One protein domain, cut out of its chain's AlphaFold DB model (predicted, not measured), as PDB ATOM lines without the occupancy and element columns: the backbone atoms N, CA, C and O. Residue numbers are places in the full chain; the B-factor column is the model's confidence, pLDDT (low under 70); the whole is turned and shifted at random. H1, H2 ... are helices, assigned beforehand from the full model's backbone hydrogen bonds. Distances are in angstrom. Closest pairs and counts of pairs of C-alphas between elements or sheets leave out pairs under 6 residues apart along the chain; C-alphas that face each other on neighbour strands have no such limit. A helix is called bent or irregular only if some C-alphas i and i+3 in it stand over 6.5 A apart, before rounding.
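What this domain is: This is residues 217 to 259 of the 573 residues of an uncharacterized protein of Portunus trituberculatus (UniProt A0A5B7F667). The bent helix H2 and the shorter helix H1 form an open, nearly flat V, with the link between them near its tip and no contact between its limbs. The printed part has 43 residues, with two named helices, H1 then H2, and no named strand: all helix. It is extended, with a radius of gyration of the C-alphas of 14.9 A and spans of 42 by 27 by 7 A, only just flat.

Where its parts are: Find C-alpha 236 at (234.586, 159.924, 343.549), where H2, residues 236 to 256, begins. By its hydrogen bonds it was assigned as one helix, but it is bent: C-alphas 244 and 247 are 6.8 A apart. Its arms are H2a, residues 236 to 244, 12.3 A long, and H2b, residues 247 to 256, 14.1 A long, ending at C-alpha 256 (219.935, 142.370, 362.238). H1, residues 217 to 229, runs 17.7 A from C-alpha 217 at (208.521, 175.726, 348.527).

How they stand to each other: H2a and H2b stand at a steep tilt of 41 degrees. H1 is apart from both arms. In H1, H2a and H2b every O i to N i+4 pair is within hydrogen-bond range.

The domain as a whole: The C-alphas of Lys 217 and Leu 259, the two farthest apart, are 41.6 A apart. The printed part has no cut, and the link from H1 to H2, 6 residues, is short. Mean pLDDT of the printed part is 83.8, and no printed residue is under 70.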
ATOM      1  N   LYS A 217     207.355 175.772 347.630       78.81
ATOM      2  CA  LYS A 217     208.521 175.726 348.527       78.81
ATOM      3  C   LYS A 217     208.838 174.313 349.021       78.81
ATOM      4  O   LYS A 217     210.004 173.972 349.161       78.81
ATOM      5  N   ALA A 218     207.829 173.479 349.278       73.69
ATOM      6  CA  ALA A 218     208.064 172.078 349.625       73.69
ATOM      7  C   ALA A 218     208.693 171.305 348.454       73.69
ATOM      8  O   ALA A 218     209.644 170.565 348.676       73.69
ATOM      9  N   ALA A 219     208.211 171.518 347.224       77.12
ATOM     10  CA  ALA A 219     208.776 170.904 346.023       77.12
ATOM     11  C   ALA A 219     210.217 171.373 345.753       77.12
ATOM     12  O   ALA A 219     211.077 170.561 345.432       77.12
ATOM     13  N   GLU A 220     210.495 172.664 345.935       85.25
ATOM     14  CA  GLU A 220     211.842 173.239 345.865       85.25
ATOM     15  C   GLU A 220     212.774 172.595 346.896       85.25
ATOM     16  O   GLU A 220     213.816 172.076 346.519       85.25
ATOM     17  N   LEU A 221     212.367 172.534 348.170       83.75
ATOM     18  CA  LEU A 221     213.149 171.899 349.235       83.75
ATOM     19  C   LEU A 221     213.366 170.401 348.989       83.75
ATOM     20  O   LEU A 221     214.432 169.879 349.294       83.75
ATOM     21  N   MET A 222     212.365 169.699 348.451       81.75
ATOM     22  CA  MET A 222     212.490 168.289 348.074       81.75
ATOM     23  C   MET A 222     213.469 168.099 346.921       81.75
ATOM     24  O   MET A 222     214.256 167.160 346.964       81.75
ATOM     25  N   ARG A 223     213.454 168.988 345.922       85.06
ATOM     26  CA  ARG A 223     214.428 168.972 344.829       85.06
ATOM     27  C   ARG A 223     215.835 169.267 345.344       85.06
ATOM     28  O   ARG A 223     216.731 168.488 345.066       85.06
ATOM     29  N   GLU A 224     216.010 170.309 346.155       86.56
ATOM     30  CA  GLU A 224     217.299 170.621 346.789       86.56
ATOM     31  C   GLU A 224     217.811 169.450 347.634       86.56
ATOM     32  O   GLU A 224     218.995 169.122 347.598       86.56
ATOM     33  N   TYR A 225     216.926 168.806 348.400       84.31
ATOM     34  CA  TYR A 225     217.280 167.619 349.165       84.31
ATOM     35  C   TYR A 225     217.675 166.466 348.246       84.31
ATOM     36  O   TYR A 225     218.695 165.846 348.495       84.31
ATOM     37  N   HIS A 226     216.910 166.192 347.187       82.75
ATOM     38  CA  HIS A 226     217.223 165.141 346.222       82.75
ATOM     39  C   HIS A 226     218.575 165.380 345.540       82.75
ATOM     40  O   HIS A 226     219.382 164.463 345.476       82.75
ATOM     41  N   GLU A 227     218.851 166.608 345.106       82.88
ATOM     42  CA  GLU A 227     220.126 166.990 344.492       82.88
ATOM     43  C   GLU A 227     221.297 166.830 345.471       82.88
ATOM     44  O   GLU A 227     222.337 166.295 345.099       82.88
ATOM     45  N   ARG A 228     221.125 167.232 346.738       79.25
ATOM     46  CA  ARG A 228     222.163 167.103 347.781       79.25
ATOM     47  C   ARG A 228     222.330 165.690 348.328       79.25
ATOM     48  O   ARG A 228     223.387 165.366 348.852       79.25
ATOM     49  N   ALA A 229     221.267 164.897 348.305       79.19
ATOM     50  CA  ALA A 229     221.268 163.513 348.760       79.19
ATOM     51  C   ALA A 229     221.612 162.539 347.627       79.19
ATOM     52  O   ALA A 229     221.811 161.359 347.906       79.19
ATOM     53  N   SER A 230     221.660 163.006 346.374       79.56
ATOM     54  CA  SER A 230     222.110 162.196 345.249       79.56
ATOM     55  C   SER A 230     223.587 161.872 345.416       79.56
ATOM     56  O   SER A 230     224.406 162.763 345.672       79.56
ATOM     57  N   ASP A 231     223.927 160.603 345.208       77.00
ATOM     58  CA  ASP A 231     225.310 160.138 345.207       77.00
ATOM     59  C   ASP A 231     226.140 160.848 344.131       77.00
ATOM     60  O   ASP A 231     227.336 161.038 344.322       77.00
ATOM     61  N   ASP A 232     225.511 161.341 343.058       77.88
ATOM     62  CA  ASP A 232     226.166 162.106 341.990       77.88
ATOM     63  C   ASP A 232     226.871 163.370 342.499       77.88
ATOM     64  O   ASP A 232     227.846 163.815 341.894       77.88
ATOM     65  N   SER A 233     226.404 163.929 343.621       76.94
ATOM     66  CA  SER A 233     226.988 165.114 344.256       76.94
ATOM     67  C   SER A 233     228.221 164.811 345.121       76.94
ATOM     68  O   SER A 233     228.898 165.740 345.571       76.94
ATOM     69  N   LEU A 234     228.532 163.528 345.358       82.06
ATOM     70  CA  LEU A 234     229.668 163.103 346.173       82.06
ATOM     71  C   LEU A 234     230.966 163.038 345.346       82.06
ATOM     72  O   LEU A 234     230.945 162.608 344.190       82.06
ATOM     73  N   PRO A 235     232.122 163.398 345.936       87.81
ATOM     74  CA  PRO A 235     233.427 163.140 345.333       87.81
ATOM     75  C   PRO A 235     233.666 161.644 345.074       87.81
ATOM     76  O   PRO A 235     233.243 160.801 345.866       87.81
ATOM     77  N   GLU A 236     234.395 161.312 344.005       86.56
ATOM     78  CA  GLU A 236     234.586 159.924 343.549       86.56
ATOM     79  C   GLU A 236     235.214 159.017 344.619       86.56
ATOM     80  O   GLU A 236     234.749 157.909 344.862       86.56
ATOM     81  N   ASN A 237     236.184 159.536 345.376       89.44
ATOM     82  CA  ASN A 237     236.811 158.810 346.483       89.44
ATOM     83  C   ASN A 237     235.832 158.468 347.624       89.44
ATOM     84  O   ASN A 237     236.053 157.512 348.364       89.44
ATOM     85  N   ILE A 238     234.766 159.256 347.800       85.12
ATOM     86  CA  ILE A 238     233.723 159.002 348.802       85.12
ATOM     87  C   ILE A 238     232.709 157.982 348.282       85.12
ATOM     88  O   ILE A 238     232.254 157.152 349.070       85.12
ATOM     89  N   LYS A 239     232.391 158.003 346.980       85.81
ATOM     90  CA  LYS A 239     231.558 156.973 346.337       85.81
ATOM     91  C   LYS A 239     232.214 155.602 346.446       85.81
ATOM     92  O   LYS A 239     231.617 154.700 347.018       85.81
ATOM     93  N   GLU A 240     233.483 155.485 346.058       87.50
ATOM     94  CA  GLU A 240     234.238 154.232 346.177       87.50
ATOM     95  C   GLU A 240     234.300 153.734 347.632       87.50
ATOM     96  O   GLU A 240     234.107 152.553 347.909       87.50
ATOM     97  N   ALA A 241     234.531 154.628 348.600       88.19
ATOM     98  CA  ALA A 241     234.520 154.263 350.017       88.19
ATOM     99  C   ALA A 241     233.131 153.809 350.506       88.19
ATOM    100  O   ALA A 241     233.045 152.913 351.345       88.19
ATOM    101  N   LYS A 242     232.049 154.413 349.998       86.38
ATOM    102  CA  LYS A 242     230.667 154.018 350.297       86.38
ATOM    103  C   LYS A 242     230.361 152.637 349.712       86.38
ATOM    104  O   LYS A 242     229.908 151.780 350.466       86.38
ATOM    105  N   ASP A 243     230.691 152.408 348.446       86.94
ATOM    106  CA  ASP A 243     230.467 151.140 347.743       86.94
ATOM    107  C   ASP A 243     231.255 149.995 348.395       86.94
ATOM    108  O   ASP A 243     230.741 148.896 348.583       86.94
ATOM    109  N   ASN A 244     232.481 150.263 348.854       90.12
ATOM    110  CA  ASN A 244     233.281 149.292 349.608       90.12
ATOM    111  C   ASN A 244     232.662 148.918 350.971       90.12
ATOM    112  O   ASN A 244     232.933 147.838 351.501       90.12
ATOM    113  N   LEU A 245     231.838 149.794 351.559       88.06
ATOM    114  CA  LEU A 245     231.137 149.542 352.825       88.06
ATOM    115  C   LEU A 245     229.782 148.854 352.634       88.06
ATOM    116  O   LEU A 245     229.283 148.246 353.586       88.06
ATOM    117  N   ASP A 246     229.187 148.925 351.445       86.00
ATOM    118  CA  ASP A 246     227.853 148.384 351.182       86.00
ATOM    119  C   ASP A 246     227.742 146.869 351.426       86.00
ATOM    120  O   ASP A 246     226.820 146.486 352.146       86.00
ATOM    121  N   PRO A 247     228.702 146.004 351.036       90.38
ATOM    122  CA  PRO A 247     228.655 144.579 351.380       90.38
ATOM    123  C   PRO A 247     228.617 144.326 352.894       90.38
ATOM    124  O   PRO A 247     227.938 143.419 353.376       90.38
ATOM    125  N   THR A 248     229.327 145.154 353.669       90.00
ATOM    126  CA  THR A 248     229.358 145.053 355.135       90.00
ATOM    127  C   THR A 248     228.040 145.531 355.745       90.00
ATOM    128  O   THR A 248     227.534 144.920 356.688       90.00
ATOM    129  N   ARG A 249     227.449 146.602 355.200       86.56
ATOM    130  CA  ARG A 249     226.131 147.102 355.617       86.56
ATOM    131  C   ARG A 249     225.028 146.106 355.294       86.56
ATOM    132  O   ARG A 249     224.202 145.840 356.157       86.56
ATOM    133  N   GLU A 250     225.031 145.536 354.094       87.94
ATOM    134  CA  GLU A 250     224.074 144.512 353.676       87.94
ATOM    135  C   GLU A 250     224.169 143.268 354.559       87.94
ATOM    136  O   GLU A 250     223.144 142.772 355.028       87.94
ATOM    137  N   ALA A 251     225.388 142.812 354.871       88.25
ATOM    138  CA  ALA A 251     225.602 141.722 355.820       88.25
ATOM    139  C   ALA A 251     225.080 142.070 357.227       88.25
ATOM    140  O   ALA A 251     224.419 141.247 357.857       88.25
ATOM    141  N   GLY A 252     225.315 143.299 357.700       86.94
ATOM    142  CA  GLY A 252     224.806 143.786 358.985       86.94
ATOM    143  C   GLY A 252     223.279 143.880 359.039       86.94
ATOM    144  O   GLY A 252     222.679 143.489 360.035       86.94
ATOM    145  N   VAL A 253     222.632 144.336 357.962       82.00
ATOM    146  CA  VAL A 253     221.164 144.367 357.841       82.00
ATOM    147  C   VAL A 253     220.593 142.951 357.793       82.00
ATOM    148  O   VAL A 253     219.592 142.681 358.451       82.00
ATOM    149  N   ALA A 254     221.228 142.036 357.055       83.69
ATOM    150  CA  ALA A 254     220.809 140.638 356.987       83.69
ATOM    151  C   ALA A 254     220.919 139.932 358.346       83.69
ATOM    152  O   ALA A 254     220.060 139.116 358.678       83.69
ATOM    153  N   GLU A 255     221.945 140.253 359.133       87.06
ATOM    154  CA  GLU A 255     222.110 139.728 360.487       87.06
ATOM    155  C   GLU A 255     221.117 140.356 361.471       87.06
ATOM    156  O   GLU A 255     220.443 139.638 362.206       87.06
ATOM    157  N   ALA A 256     220.936 141.680 361.428       80.31
ATOM    158  CA  ALA A 256     219.935 142.370 362.238       80.31
ATOM    159  C   ALA A 256     218.516 141.851 361.961       80.31
ATOM    160  O   ALA A 256     217.756 141.635 362.893       80.31
ATOM    161  N   ALA A 257     218.181 141.561 360.701       76.38
ATOM    162  CA  ALA A 257     216.891 140.987 360.320       76.38
ATOM    163  C   ALA A 257     216.672 139.540 360.807       76.38
ATOM    164  O   ALA A 257     215.549 139.040 360.745       76.38
ATOM    165  N   ARG A 258     217.729 138.836 361.240       80.19
ATOM    166  CA  ARG A 258     217.635 137.494 361.844       80.19
ATOM    167  C   ARG A 258     217.489 137.539 363.360       80.19
ATOM    168  O   ARG A 258     217.001 136.569 363.941       80.19
ATOM    169  N   LEU A 259     217.942 138.619 363.990       80.75
ATOM    170  CA  LEU A 259     217.806 138.827 365.423       80.75
ATOM    171  C   LEU A 259     216.359 139.213 365.726       80.75
ATOM    172  O   LEU A 259     215.809 140.107 365.098       80.75
TER     173      LEU A 259